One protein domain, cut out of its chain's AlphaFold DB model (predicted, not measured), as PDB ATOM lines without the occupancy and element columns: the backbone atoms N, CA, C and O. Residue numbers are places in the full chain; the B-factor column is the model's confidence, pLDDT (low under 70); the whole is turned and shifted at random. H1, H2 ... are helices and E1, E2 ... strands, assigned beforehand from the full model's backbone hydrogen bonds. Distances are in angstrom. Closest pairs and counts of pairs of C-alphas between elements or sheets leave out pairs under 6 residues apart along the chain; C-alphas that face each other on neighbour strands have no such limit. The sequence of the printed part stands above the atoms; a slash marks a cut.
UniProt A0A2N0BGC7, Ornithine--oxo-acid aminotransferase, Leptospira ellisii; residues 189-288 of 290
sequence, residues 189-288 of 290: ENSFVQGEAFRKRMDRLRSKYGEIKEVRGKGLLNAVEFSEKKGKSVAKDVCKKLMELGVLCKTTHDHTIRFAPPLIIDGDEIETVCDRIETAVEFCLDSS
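Overview. This is residues 189 to 288 of the 290 residues of the protein "Ornithine--oxo-acid aminotransferase" of Leptospira ellisii (UniProt A0A2N0BGC7). A twisted four-stranded sheet has two helices, H1 and H2, over one face and its other face bare; a third helix, H3, is not on the sheet but packs on both of them, side by side with H1 and crossing H2 steeply. The printed part has 100 residues, with three named helices and four named strands in the order H1 E1 E2 H2 E3 E4 H3. The sheet's order is E1 E2 E4 E3, all antiparallel, and the class is mixed, helices and strands. The whole is compact, with a radius of gyration of the C-alphas of 12.6 A, and elongated, spanning 41 by 24 by 23 A.

Along the chain. H1, residues 189 to 208, begins with C-alpha 189 at (78.109, 82.513, 142.884) and is 29.4 A long. E1, residues 212 to 218, is 18.3 A long, and E2, residues 221 to 226, is 17.0 A long. H2, residues 234 to 244, begins with C-alpha 234 at (80.125, 107.269, 121.903) and is 15.6 A long. E3 holds residues 250 to 252 and E4 residues 256 to 259, 6.6 A and 9.7 A long. H3, residues 267 to 286, is 27.9 A long and ends with C-alpha 286 at (80.948, 116.306, 129.236).

Arrangement. The sheet is only just strongly twisted, with C-alphas up to 4.3 A off its best plane. E1 and E2 form a hairpin, with N 216 and O 223 within hydrogen-bond range at 3.0 A. E2 and E4 are antiparallel at 152 degrees, with N 259 and O 222 2.8 A apart. E4 and E3 form a hairpin, with N 252 and O 256 2.8 A apart. H1 and H2 are on the same face, giving two layers, helices on one face of a sheet. H1 is over E1 and E2 at a height over the sheet of 8.6 A, and runs along the strands, at 9 degrees to E1 on the local plane. H2 is over E4 at a height of 9.8 A, at 15 degrees to E4 on the local plane. E2, H2 and E3 form a split strand-helix-strand unit, two strands running the same way with E4 between them in the sheet; its crossover is right-handed. H1 and H3 touch at a shallow tilt of 23 degrees, the same way; their closest C-alphas, Gln 194 and Gly 267, are 6.5 A apart. H3 touches H2 with residues 276 to 285 alone, at a steep tilt of 55 degrees, opposite ways; their closest C-alphas, Lys 241 and Ala 280, are 5.5 A apart. H1 and H2 are apart. In H1, H2 and H3 every O i to N i+4 pair is within hydrogen-bond range.

Size, cuts and confidence. The C-alphas farthest apart, Glu 189 and Lys 230, are 41.3 A from each other. The printed part has no cut, and no link between named elements is long. Mean pLDDT of the printed part is 91.5; residues 229 to 231 and 287 to 288 are under 70.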
ATOM      1  N   GLU A 189      78.673  81.660 141.847       96.12
ATOM      2  CA  GLU A 189      78.109  82.513 142.884       96.12
ATOM      3  C   GLU A 189      78.758  83.894 142.864       96.12
ATOM      4  O   GLU A 189      78.046  84.900 142.866       96.12
ATOM      5  N   ASN A 190      80.091  83.957 142.759       96.94
ATOM      6  CA  ASN A 190      80.795  85.229 142.614       96.94
ATOM      7  C   ASN A 190      80.323  85.974 141.356       96.94
ATOM      8  O   ASN A 190      79.970  87.148 141.424       96.94
ATOM      9  N   SER A 191      80.192  85.275 140.223       97.06
ATOM     10  CA  SER A 191      79.677  85.851 138.977       97.06
ATOM     11  C   SER A 191      78.287  86.471 139.141       97.06
ATOM     12  O   SER A 191      78.013  87.548 138.606       97.06
ATOM     13  N   PHE A 192      77.407  85.821 139.906       96.88
ATOM     14  CA  PHE A 192      76.089  86.362 140.222       96.88
ATOM     15  C   PHE A 192      76.186  87.640 141.068       96.88
ATOM     16  O   PHE A 192      75.645  88.672 140.664       96.88
ATOM     17  N   VAL A 193      76.908  87.587 142.191       97.69
ATOM     18  CA  VAL A 193      77.055  88.705 143.140       97.69
ATOM     19  C   VAL A 193      77.693  89.922 142.471       97.69
ATOM     20  O   VAL A 193      77.120  91.013 142.489       97.69
ATOM     21  N   GLN A 194      78.842  89.732 141.823       98.06
ATOM     22  CA  GLN A 194      79.578  90.817 141.176       98.06
ATOM     23  C   GLN A 194      78.848  91.363 139.953       98.06
ATOM     24  O   GLN A 194      78.852  92.567 139.694       98.06
ATOM     25  N   GLY A 195      78.156  90.493 139.217       97.44
ATOM     26  CA  GLY A 195      77.304  90.906 138.111       97.44
ATOM     27  C   GLY A 195      76.199  91.870 138.541       97.44
ATOM     28  O   GLY A 195      75.966  92.875 137.870       97.44
ATOM     29  N   GLU A 196      75.516  91.574 139.650       97.56
ATOM     30  CA  GLU A 196      74.477  92.447 140.213       97.56
ATOM     31  C   GLU A 196      75.056  93.785 140.692       97.56
ATOM     32  O   GLU A 196      74.493  94.841 140.390       97.56
ATOM     33  N   ALA A 197      76.204  93.760 141.379       97.38
ATOM     34  CA  ALA A 197      76.900  94.970 141.818       97.38
ATOM     35  C   ALA A 197      77.265  95.877 140.629       97.38
ATOM     36  O   ALA A 197      76.907  97.060 140.608       97.38
ATOM     37  N   PHE A 198      77.870  95.293 139.590       98.25
ATOM     38  CA  PHE A 198      78.228  95.989 138.358       98.25
ATOM     39  C   PHE A 198      77.006  96.627 137.683       98.25
ATOM     40  O   PHE A 198      77.004  97.826 137.399       98.25
ATOM     41  N   ARG A 199      75.937  95.850 137.447       97.56
ATOM     42  CA  ARG A 199      74.722  96.363 136.788       97.56
ATOM     43  C   ARG A 199      74.089  97.499 137.583       97.56
ATOM     44  O   ARG A 199      73.756  98.523 136.998       97.56
ATOM     45  N   LYS A 200      74.035  97.393 138.914       97.06
ATOM     46  CA  LYS A 200      73.524  98.456 139.791       97.06
ATOM     47  C   LYS A 200      74.330  99.755 139.679       97.06
ATOM     48  O   LYS A 200      73.737 100.836 139.674       97.06
ATOM     49  N   ARG A 201      75.666  99.682 139.583       96.44
ATOM     50  CA  ARG A 201      76.522 100.859 139.324       96.44
ATOM     51  C   ARG A 201      76.234 101.451 137.943       96.44
ATOM     52  O   ARG A 201      76.054 102.662 137.828       96.44
ATOM     53  N   MET A 202      76.132 100.614 136.914       97.06
ATOM     54  CA  MET A 202      75.868 101.069 135.546       97.06
ATOM     55  C   MET A 202      74.465 101.671 135.376       97.06
ATOM     56  O   MET A 202      74.319 102.658 134.663       97.06
ATOM     57  N   ASP A 203      73.445 101.164 136.070       95.94
ATOM     58  CA  ASP A 203      72.090 101.736 136.052       95.94
ATOM     59  C   ASP A 203      72.020 103.117 136.724       95.94
ATOM     60  O   ASP A 203      71.287 104.006 136.276       95.94
ATOM     61  N   ARG A 204      72.824 103.345 137.771       95.38
ATOM     62  CA  ARG A 204      72.994 104.689 138.351       95.38
ATOM     63  C   ARG A 204      73.628 105.640 137.343       95.38
ATOM     64  O   ARG A 204      73.126 106.747 137.157       95.38
ATOM     65  N   LEU A 205      74.680 105.190 136.661       94.06
ATOM     66  CA  LEU A 205      75.350 105.977 135.628       94.06
ATOM     67  C   LEU A 205      74.403 106.287 134.458       94.06
ATOM     68  O   LEU A 205      74.339 107.423 133.996       94.06
ATOM     69  N   ARG A 206      73.591 105.309 134.046       94.12
ATOM     70  CA  ARG A 206      72.530 105.467 133.045       94.12
ATOM     71  C   ARG A 206      71.494 106.513 133.443       94.12
ATOM     72  O   ARG A 206      71.065 107.301 132.612       94.12
ATOM     73  N   SER A 207      71.106 106.549 134.715       92.94
ATOM     74  CA  SER A 207      70.155 107.547 135.221       92.94
ATOM     75  C   SER A 207      70.726 108.973 135.186       92.94
ATOM     76  O   SER A 207      69.965 109.936 135.115       92.94
ATOM     77  N   LYS A 208      72.058 109.114 135.224       92.31
ATOM     78  CA  LYS A 208      72.779 110.394 135.148       92.31
ATOM     79  C   LYS A 208      73.022 110.851 133.703       92.31
ATOM     80  O   LYS A 208      72.940 112.047 133.429       92.31
ATOM     81  N   TYR A 209      73.295 109.919 132.787       88.31
ATOM     82  CA  TYR A 209      73.636 110.201 131.390       88.31
ATOM     83  C   TYR A 209      72.624 109.575 130.423       88.31
ATOM     84  O   TYR A 209      72.632 108.366 130.193       88.31
ATOM     85  N   GLY A 210      71.795 110.416 129.795       84.31
ATOM     86  CA  GLY A 210      70.768 109.985 128.836       84.31
ATOM     87  C   GLY A 210      71.321 109.339 127.558       84.31
ATOM     88  O   GLY A 210      70.581 108.689 126.823       84.31
ATOM     89  N   GLU A 211      72.621 109.482 127.292       88.69
ATOM     90  CA  GLU A 211      73.318 108.797 126.207       88.69
ATOM     91  C   GLU A 211      73.525 107.294 126.452       88.69
ATOM     92  O   GLU A 211      73.875 106.584 125.509       88.69
ATOM     93  N   ILE A 212      73.306 106.783 127.669       93.06
ATOM     94  CA  ILE A 212      73.283 105.342 127.947       93.06
ATOM     95  C   ILE A 212      71.847 104.843 127.760       93.06
ATOM     96  O   ILE A 212      70.942 105.171 128.525       93.06
ATOM     97  N   LYS A 213      71.621 104.028 126.730       92.12
ATOM     98  CA  LYS A 213      70.286 103.526 126.379       92.12
ATOM     99  C   LYS A 213      69.854 102.383 127.280       92.12
ATOM    100  O   LYS A 213      68.731 102.379 127.789       92.12
ATOM    101  N   GLU A 214      70.749 101.420 127.462       94.44
ATOM    102  CA  GLU A 214      70.441 100.159 128.119       94.44
ATOM    103  C   GLU A 214      71.669  99.598 128.838       94.44
ATOM    104  O   GLU A 214      72.796  99.681 128.349       94.44
ATOM    105  N   VAL A 215      71.418  98.994 129.995       96.62
ATOM    106  CA  VAL A 215      72.353  98.131 130.711       96.62
ATOM    107  C   VAL A 215      71.687  96.763 130.798       96.62
ATOM    108  O   VAL A 215      70.575  96.651 131.308       96.62
ATOM    109  N   ARG A 216      72.344  95.725 130.277       95.75
ATOM    110  CA  ARG A 216      71.809  94.355 130.268       95.75
ATOM    111  C   ARG A 216      72.902  93.333 130.531       95.75
ATOM    112  O   ARG A 216      74.067  93.557 130.213       95.75
ATOM    113  N   GLY A 217      72.531  92.185 131.081       94.50
ATOM    114  CA  GLY A 217      73.477  91.102 131.322       94.50
ATOM    115  C   GLY A 217      72.951  90.044 132.276       94.50
ATOM    116  O   GLY A 217      71.872  90.184 132.849       94.50
ATOM    117  N   LYS A 218      73.738  88.981 132.445       94.56
ATOM    118  CA  LYS A 218      73.498  87.921 133.430       94.56
ATOM    119  C   LYS A 218      74.835  87.464 134.002       94.56
ATOM    120  O   LYS A 218      75.754  87.140 133.250       94.56
ATOM    121  N   GLY A 219      74.945  87.452 135.330       96.62
ATOM    122  CA  GLY A 219      76.230  87.244 136.006       96.62
ATOM    123  C   GLY A 219      77.269  88.275 135.547       96.62
ATOM    124  O   GLY A 219      76.936  89.447 135.370       96.62
ATOM    125  N   LEU A 220      78.501  87.851 135.289       97.06
ATOM    126  CA  LEU A 220      79.567  88.728 134.793       97.06
ATOM    127  C   LEU A 220      79.580  88.951 133.272       97.06
ATOM    128  O   LEU A 220      80.458  89.653 132.783       97.06
ATOM    129  N   LEU A 221      78.612  88.430 132.511       96.31
ATOM    130  CA  LEU A 221      78.459  88.782 131.097       96.31
ATOM    131  C   LEU A 221      77.503  89.972 130.960       96.31
ATOM    132  O   LEU A 221      76.282  89.805 130.984       96.31
ATOM    133  N   ASN A 222      78.072  91.170 130.821       97.06
ATOM    134  CA  ASN A 222      77.341  92.434 130.820       97.06
ATOM    135  C   ASN A 222      77.597  93.258 129.557       97.06
ATOM    136  O   ASN A 222      78.651  93.176 128.920       97.06
ATOM    137  N   ALA A 223      76.619  94.081 129.208       96.00
ATOM    138  CA  ALA A 223      76.657  94.986 128.080       96.00
ATOM    139  C   ALA A 223      76.061  96.342 128.470       96.00
ATOM    140  O   ALA A 223      75.010  96.407 129.111       96.00
ATOM    141  N   VAL A 224      76.733  97.414 128.055       96.19
ATOM    142  CA  VAL A 224      76.244  98.791 128.175       96.19
ATOM    143  C   VAL A 224      76.104  99.360 126.773       96.19
ATOM    144  O   VAL A 224      77.076  99.416 126.015       96.19
ATOM    145  N   GLU A 225      74.887  99.747 126.414       94.44
ATOM    146  CA  GLU A 225      74.559 100.293 125.106       94.44
ATOM    147  C   GLU A 225      74.470 101.815 125.151       94.44
ATOM    148  O   GLU A 225      73.768 102.393 125.983       94.44
ATOM    149  N   PHE A 226      75.156 102.464 124.215       92.44
ATOM    150  CA  PHE A 226      75.199 103.912 124.086       92.44
ATOM    151  C   PHE A 226      74.417 104.386 122.859       92.44
ATOM    152  O   PHE A 226      74.290 103.698 121.848       92.44
ATOM    153  N   SER A 227      73.912 105.610 122.928       84.75
ATOM    154  CA  SER A 227      73.368 106.324 121.780       84.75
ATOM    155  C   SER A 227      74.462 106.770 120.810       84.75
ATOM    156  O   SER A 227      75.624 106.957 121.178       84.75
ATOM    157  N   GLU A 228      74.074 106.992 119.560       78.44
ATOM    158  CA  GLU A 228      74.900 107.722 118.608       78.44
ATOM    159  C   GLU A 228      74.786 109.227 118.845       78.44
ATOM    160  O   GLU A 228      73.692 109.751 119.055       78.44
ATOM    161  N   LYS A 229      75.909 109.943 118.741       68.81
ATOM    162  CA  LYS A 229      75.937 111.407 118.830       68.81
ATOM    163  C   LYS A 229      76.631 111.969 117.597       68.81
ATOM    164  O   LYS A 229      77.777 111.630 117.317       68.81
ATOM    165  N   LYS A 230      75.934 112.823 116.836       64.88
ATOM    166  CA  LYS A 230      76.453 113.465 115.606       64.88
ATOM    167  C   LYS A 230      77.062 112.465 114.593       64.88
ATOM    168  O   LYS A 230      78.089 112.754 113.984       64.88
ATOM    169  N   GLY A 231      76.467 111.276 114.446       67.06
ATOM    170  CA  GLY A 231      76.945 110.228 113.526       67.06
ATOM    171  C   GLY A 231      78.238 109.521 113.958       67.06
ATOM    172  O   GLY A 231      78.854 108.830 113.151       67.06
ATOM    173  N   LYS A 232      78.678 109.701 115.212       72.62
ATOM    174  CA  LYS A 232      79.818 108.993 115.806       72.62
ATOM    175  C   LYS A 232      79.360 108.134 116.981       72.62
ATOM    176  O   LYS A 232      78.448 108.499 117.727       72.62
ATOM    177  N   SER A 233      80.021 106.991 117.150       80.62
ATOM    178  CA  SER A 233      79.761 106.106 118.280       80.62
ATOM    179  C   SER A 233      80.465 106.598 119.543       80.62
ATOM    180  O   SER A 233      81.691 106.536 119.642       80.62
ATOM    181  N   VAL A 234      79.665 106.974 120.541       87.75
ATOM    182  CA  VAL A 234      80.125 107.269 121.903       87.75
ATOM    183  C   VAL A 234      80.817 106.053 122.525       87.75
ATOM    184  O   VAL A 234      81.851 106.193 123.173       87.75
ATOM    185  N   ALA A 235      80.305 104.843 122.279       90.44
ATOM    186  CA  ALA A 235      80.863 103.613 122.838       90.44
ATOM    187  C   ALA A 235      82.320 103.376 122.410       90.44
ATOM    188  O   ALA A 235      83.122 102.886 123.203       90.44
ATOM    189  N   LYS A 236      82.695 103.741 121.174       89.50
ATOM    190  CA  LYS A 236      84.088 103.632 120.703       89.50
ATOM    191  C   LYS A 236      85.019 104.582 121.451       89.50
ATOM    192  O   LYS A 236      86.125 104.177 121.801       89.50
ATOM    193  N   ASP A 237      84.584 105.813 121.689       90.31
ATOM    194  CA  ASP A 237      85.397 106.818 122.376       90.31
ATOM    195  C   ASP A 237      85.545 106.479 123.863       90.31
ATOM    196  O   ASP A 237      86.661 106.479 124.381       90.31
ATOM    197  N   VAL A 238      84.458 106.044 124.509       93.00
ATOM    198  CA  VAL A 238      84.492 105.520 125.883       93.00
ATOM    199  C   VAL A 238      85.417 104.303 125.976       93.00
ATOM    200  O   VAL A 238      86.247 104.236 126.876       93.00
ATOM    201  N   CYS A 239      85.355 103.367 125.025       93.00
ATOM    202  CA  CYS A 239      86.230 102.191 124.998       93.00
ATOM    203  C   CYS A 239      87.720 102.560 124.861       93.00
ATOM    204  O   CYS A 239      88.564 101.955 125.521       93.00
ATOM    205  N   LYS A 240      88.057 103.563 124.038       92.25
ATOM    206  CA  LYS A 240      89.431 104.087 123.944       92.25
ATOM    207  C   LYS A 240      89.864 104.744 125.247       92.25
ATOM    208  O   LYS A 240      90.983 104.512 125.694       92.25
ATOM    209  N   LYS A 241      88.979 105.519 125.878       94.75
ATOM    210  CA  LYS A 241      89.298 106.170 127.148       94.75
ATOM    211  C   LYS A 241      89.494 105.159 128.275       94.75
ATOM    212  O   LYS A 241      90.430 105.285 129.054       94.75
ATOM    213  N   LEU A 242      88.671 104.116 128.318       96.12
ATOM    214  CA  LEU A 242      88.830 102.990 129.235       96.12
ATOM    215  C   LEU A 242      90.184 102.297 129.070       96.12
ATOM    216  O   LEU A 242      90.825 101.992 130.070       96.12
ATOM    217  N   MET A 243      90.657 102.126 127.832       95.38
ATOM    218  CA  MET A 243      91.989 101.581 127.563       95.38
ATOM    219  C   MET A 243      93.099 102.460 128.166       95.38
ATOM    220  O   MET A 243      94.014 101.923 128.785       95.38
ATOM    221  N   GLU A 244      93.004 103.791 128.057       96.06
ATOM    222  CA  GLU A 244      93.944 104.722 128.715       96.06
ATOM    223  C   GLU A 244      93.886 104.626 130.247       96.06
ATOM    224  O   GLU A 244      94.906 104.760 130.917       96.06
ATOM    225  N   LEU A 245      92.701 104.361 130.803       95.56
ATOM    226  CA  LEU A 245      92.482 104.136 132.234       95.56
ATOM    227  C   LEU A 245      92.813 102.696 132.673       95.56
ATOM    228  O   LEU A 245      92.554 102.324 133.816       95.56
ATOM    229  N   GLY A 246      93.372 101.865 131.790       94.56
ATOM    230  CA  GLY A 246      93.807 100.504 132.107       94.56
ATOM    231  C   GLY A 246      92.679  99.473 132.217       94.56
ATOM    232  O   GLY A 246      92.859  98.461 132.887       94.56
ATOM    233  N   VAL A 247      91.523  99.713 131.594       95.94
ATOM    234  CA  VAL A 247      90.414  98.752 131.486       95.94
ATOM    235  C   VAL A 247      90.244  98.346 130.028       95.94
ATOM    236  O   VAL A 247      89.876  99.149 129.169       95.94
ATOM    237  N   LEU A 248      90.483  97.067 129.742       93.56
ATOM    238  CA  LEU A 248      90.311  96.518 128.402       93.56
ATOM    239  C   LEU A 248      88.888  95.997 128.224       93.56
ATOM    240  O   LEU A 248      88.423  95.114 128.939       93.56
ATOM    241  N   CYS A 249      88.202  96.536 127.226       92.06
ATOM    242  CA  CYS A 249      86.882  96.097 126.807       92.06
ATOM    243  C   CYS A 249      86.786  96.177 125.281       92.06
ATOM    244  O   CYS A 249      87.685  96.685 124.605       92.06
ATOM    245  N   LYS A 250      85.710  95.627 124.720       87.62
ATOM    246  CA  LYS A 250      85.497  95.620 123.274       87.62
ATOM    247  C   LYS A 250      84.093  96.095 122.954       87.62
ATOM    248  O   LYS A 250      83.127  95.696 123.603       87.62
ATOM    249  N   THR A 251      83.997  96.915 121.916       87.25
ATOM    250  CA  THR A 251      82.717  97.289 121.333       87.25
ATOM    251  C   THR A 251      82.184  96.198 120.407       87.25
ATOM    252  O   THR A 251      82.924  95.605 119.617       87.25
ATOM    253  N   THR A 252      80.879  95.968 120.481       79.56
ATOM    254  CA  THR A 252      80.100  95.131 119.571       79.56
ATOM    255  C   THR A 252      79.133  96.028 118.807       79.56
ATOM    256  O   THR A 252      78.490  96.895 119.399       79.56
ATOM    257  N   HIS A 253      79.064  95.827 117.487       74.56
ATOM    258  CA  HIS A 253      78.157  96.540 116.571       74.56
ATOM    259  C   HIS A 253      78.204  98.062 116.760       74.56
ATOM    260  O   HIS A 253      77.186  98.744 116.763       74.56
ATOM    261  N   ASP A 254      79.414  98.569 116.983       80.81
ATOM    262  CA  ASP A 254      79.766  99.964 117.208       80.81
ATOM    263  C   ASP A 254      79.174 100.663 118.437       80.81
ATOM    264  O   ASP A 254      79.876 101.521 118.953       80.81
ATOM    265  N   HIS A 255      78.004 100.303 118.971       89.25
ATOM    266  CA  HIS A 255      77.307 101.071 120.028       89.25
ATOM    267  C   HIS A 255      77.226 100.389 121.393       89.25
ATOM    268  O   HIS A 255      76.835 101.020 122.372       89.25
ATOM    269  N   THR A 256      77.591  99.113 121.482       92.62
ATOM    270  CA  THR A 256      77.543  98.356 122.737       92.62
ATOM    271  C   THR A 256      78.953  98.077 123.227       92.62
ATOM    272  O   THR A 256      79.768  97.585 122.452       92.62
ATOM    273  N   ILE A 257      79.253  98.335 124.499       94.94
ATOM    274  CA  ILE A 257      80.494  97.878 125.139       94.94
ATOM    275  C   ILE A 257      80.193  96.599 125.914       94.94
ATOM    276  O   ILE A 257      79.285  96.581 126.747       94.94
ATOM    277  N   ARG A 258      80.955  95.533 125.648       95.50
ATOM    278  CA  ARG A 258      80.856  94.264 126.376       95.50
ATOM    279  C   ARG A 258      81.871  94.221 127.514       95.50
ATOM    280  O   ARG A 258      83.070  94.381 127.280       95.50
ATOM    281  N   PHE A 259      81.383  93.902 128.706       96.19
ATOM    282  CA  PHE A 259      82.171  93.651 129.905       96.19
ATOM    283  C   PHE A 259      81.998  92.186 130.304       96.19
ATOM    284  O   PHE A 259      80.895  91.747 130.621       96.19
ATOM    285  N   ALA A 260      83.088  91.429 130.225       94.69
ATOM    286  CA  ALA A 260      83.141  90.012 130.574       94.69
ATOM    287  C   ALA A 260      84.461  89.729 131.311       94.69
ATOM    288  O   ALA A 260      85.369  89.140 130.717       94.69
ATOM    289  N   PRO A 261      84.626  90.246 132.545       95.00
ATOM    290  CA  PRO A 261      85.834  90.008 133.323       95.00
ATOM    291  C   PRO A 261      85.960  88.523 133.713       95.00
ATOM    292  O   PRO A 261      84.967  87.788 133.675       95.00
ATOM    293  N   PRO A 262      87.166  88.068 134.104       93.06
ATOM    294  CA  PRO A 262      87.351  86.757 134.718       93.06
ATOM    295  C   PRO A 262      86.415  86.560 135.914       93.06
ATOM    296  O   PRO A 262      86.148  87.497 136.660       93.06
ATOM    297  N   LEU A 263      85.943  85.330 136.128       95.00
ATOM    298  CA  LEU A 263      84.964  85.047 137.187       95.00
ATOM    299  C   LEU A 263      85.535  85.151 138.610       95.00
ATOM    300  O   LEU A 263      84.768  85.141 139.568       95.00
ATOM    301  N   ILE A 264      86.857  85.262 138.729       94.56
ATOM    302  CA  ILE A 264      87.585  85.464 139.987       94.56
ATOM    303  C   ILE A 264      87.644  86.928 140.429       94.56
ATOM    304  O   ILE A 264      88.149  87.183 141.515       94.56
ATOM    305  N   ILE A 265      87.170  87.869 139.599       96.94
ATOM    306  CA  ILE A 265      87.212  89.299 139.921       96.94
ATOM    307  C   ILE A 265      86.515  89.559 141.261       96.94
ATOM    308  O   ILE A 265      85.406  89.058 141.494       96.94
ATOM    309  N   ASP A 266      87.164  90.313 142.141       95.25
ATOM    310  CA  ASP A 266      86.615  90.614 143.460       95.25
ATOM    311  C   ASP A 266      85.778  91.907 143.470       95.25
ATOM    312  O   ASP A 266      85.625  92.602 142.461       95.25
ATOM    313  N   GLY A 267      85.165  92.205 144.619       94.88
ATOM    314  CA  GLY A 267      84.312  93.385 144.767       94.88
ATOM    315  C   GLY A 267      85.072  94.706 144.647       94.88
ATOM    316  O   GLY A 267      84.550  95.649 144.055       94.88
ATOM    317  N   ASP A 268      86.303  94.773 145.148       97.06
ATOM    318  CA  ASP A 268      87.111  95.994 145.116       97.06
ATOM    319  C   ASP A 268      87.581  96.283 143.681       97.06
ATOM    320  O   ASP A 268      87.576  97.431 143.220       97.06
ATOM    321  N   GLU A 269      87.922  95.234 142.931       97.31
ATOM    322  CA  GLU A 269      88.232  95.304 141.506       97.31
ATOM    323  C   GLU A 269      87.009  95.726 140.680       97.31
ATOM    324  O   GLU A 269      87.135  96.576 139.793       97.31
ATOM    325  N   ILE A 270      85.819  95.189 140.977       97.56
ATOM    326  CA  ILE A 270      84.566  95.599 140.324       97.56
ATOM    327  C   ILE A 270      84.286  97.080 140.562       97.56
ATOM    328  O   ILE A 270      84.021  97.800 139.598       97.56
ATOM    329  N   GLU A 271      84.388  97.553 141.804       96.19
ATOM    330  CA  GLU A 271      84.189  98.968 142.124       96.19
ATOM    331  C   GLU A 271      85.228  99.842 141.409       96.19
ATOM    332  O   GLU A 271      84.862 100.820 140.754       96.19
ATOM    333  N   THR A 272      86.498  99.428 141.398       97.12
ATOM    334  CA  THR A 272      87.569 100.123 140.665       97.12
ATOM    335  C   THR A 272      87.263 100.227 139.168       97.12
ATOM    336  O   THR A 272      87.464 101.277 138.550       97.12
ATOM    337  N   VAL A 273      86.779  99.147 138.550       96.62
ATOM    338  CA  VAL A 273      86.389  99.141 137.135       96.62
ATOM    339  C   VAL A 273      85.180 100.048 136.911       96.62
ATOM    340  O   VAL A 273      85.180 100.821 135.953       96.62
ATOM    341  N   CYS A 274      84.175 100.008 137.787       96.88
ATOM    342  CA  CYS A 274      83.008 100.884 137.709       96.88
ATOM    343  C   CYS A 274      83.385 102.368 137.810       96.88
ATOM    344  O   CYS A 274      82.895 103.157 137.003       96.88
ATOM    345  N   ASP A 275      84.288 102.741 138.717       97.38
ATOM    346  CA  ASP A 275      84.772 104.118 138.870       97.38
ATOM    347  C   ASP A 275      85.517 104.605 137.614       97.38
ATOM    348  O   ASP A 275      85.351 105.744 137.162       97.38
ATOM    349  N   ARG A 276      86.306 103.724 136.987       97.19
ATOM    350  CA  ARG A 276      86.989 104.024 135.717       97.19
ATOM    351  C   ARG A 276      86.014 104.151 134.549       97.19
ATOM    352  O   ARG A 276      86.222 105.003 133.686       97.19
ATOM    353  N   ILE A 277      84.954 103.339 134.515       96.25
ATOM    354  CA  ILE A 277      83.873 103.468 133.526       96.25
ATOM    355  C   ILE A 277      83.153 104.793 133.692       96.25
ATOM    356  O   ILE A 277      82.975 105.493 132.698       96.25
ATOM    357  N   GLU A 278      82.791 105.156 134.919       95.50
ATOM    358  CA  GLU A 278      82.188 106.451 135.211       95.50
ATOM    359  C   GLU A 278      83.096 107.571 134.697       95.50
ATOM    360  O   GLU A 278      82.699 108.275 133.775       95.50
ATOM    361  N   THR A 279      84.359 107.618 135.131       95.56
ATOM    362  CA  THR A 279      85.355 108.611 134.682       95.56
ATOM    363  C   THR A 279      85.472 108.703 133.154       95.56
ATOM    364  O   THR A 279      85.533 109.797 132.590       95.56
ATOM    365  N   ALA A 280      85.510 107.563 132.454       95.00
ATOM    366  CA  ALA A 280      85.577 107.535 130.994       95.00
ATOM    367  C   ALA A 280      84.313 108.116 130.347       95.00
ATOM    368  O   ALA A 280      84.405 108.876 129.381       95.00
ATOM    369  N   VAL A 281      83.139 107.769 130.878       93.00
ATOM    370  CA  VAL A 281      81.849 108.273 130.405       93.00
ATOM    371  C   VAL A 281      81.729 109.774 130.653       93.00
ATOM    372  O   VAL A 281      81.383 110.493 129.716       93.00
ATOM    373  N   GLU A 282      82.077 110.268 131.845       92.06
ATOM    374  CA  GLU A 282      82.066 111.707 132.149       92.06
ATOM    375  C   GLU A 282      82.986 112.468 131.191       92.06
ATOM    376  O   GLU A 282      82.568 113.429 130.548       92.06
ATOM    377  N   PHE A 283      84.219 111.986 131.002       90.75
ATOM    378  CA  PHE A 283      85.174 112.615 130.094       90.75
ATOM    379  C   PHE A 283      84.638 112.693 128.661       90.75
ATOM    380  O   PHE A 283      84.700 113.750 128.033       90.75
ATOM    381  N   CYS A 284      84.095 111.597 128.128       88.62
ATOM    382  CA  CYS A 284      83.613 111.550 126.749       88.62
ATOM    383  C   CYS A 284      82.306 112.329 126.539       88.62
ATOM    384  O   CYS A 284      82.099 112.895 125.463       88.62
ATOM    385  N   LEU A 285      81.422 112.371 127.539       83.81
ATOM    386  CA  LEU A 285      80.115 113.012 127.413       83.81
ATOM    387  C   LEU A 285      80.131 114.490 127.806       83.81
ATOM    388  O   LEU A 285      79.496 115.290 127.115       83.81
ATOM    389  N   ASP A 286      80.889 114.901 128.820       76.75
ATOM    390  CA  ASP A 286      80.948 116.306 129.236       76.75
ATOM    391  C   ASP A 286      81.916 117.136 128.376       76.75
ATOM    392  O   ASP A 286      81.612 118.290 128.073       76.75
ATOM    393  N   SER A 287      82.977 116.536 127.814       56.81
ATOM    394  CA  SER A 287      83.818 117.200 126.793       56.81
ATOM    395  C   SER A 287      83.081 117.472 125.474       56.81
ATOM    396  O   SER A 287      83.608 118.158 124.608       56.81
ATOM    397  N   SER A 288      81.868 116.933 125.301       50.38
ATOM    398  CA  SER A 288      81.029 117.149 124.114       50.38
ATOM    399  C   SER A 288      80.009 118.291 124.262       50.38
ATOM    400  O   SER A 288      79.213 118.514 123.342       50.38
TER     401      SER A 288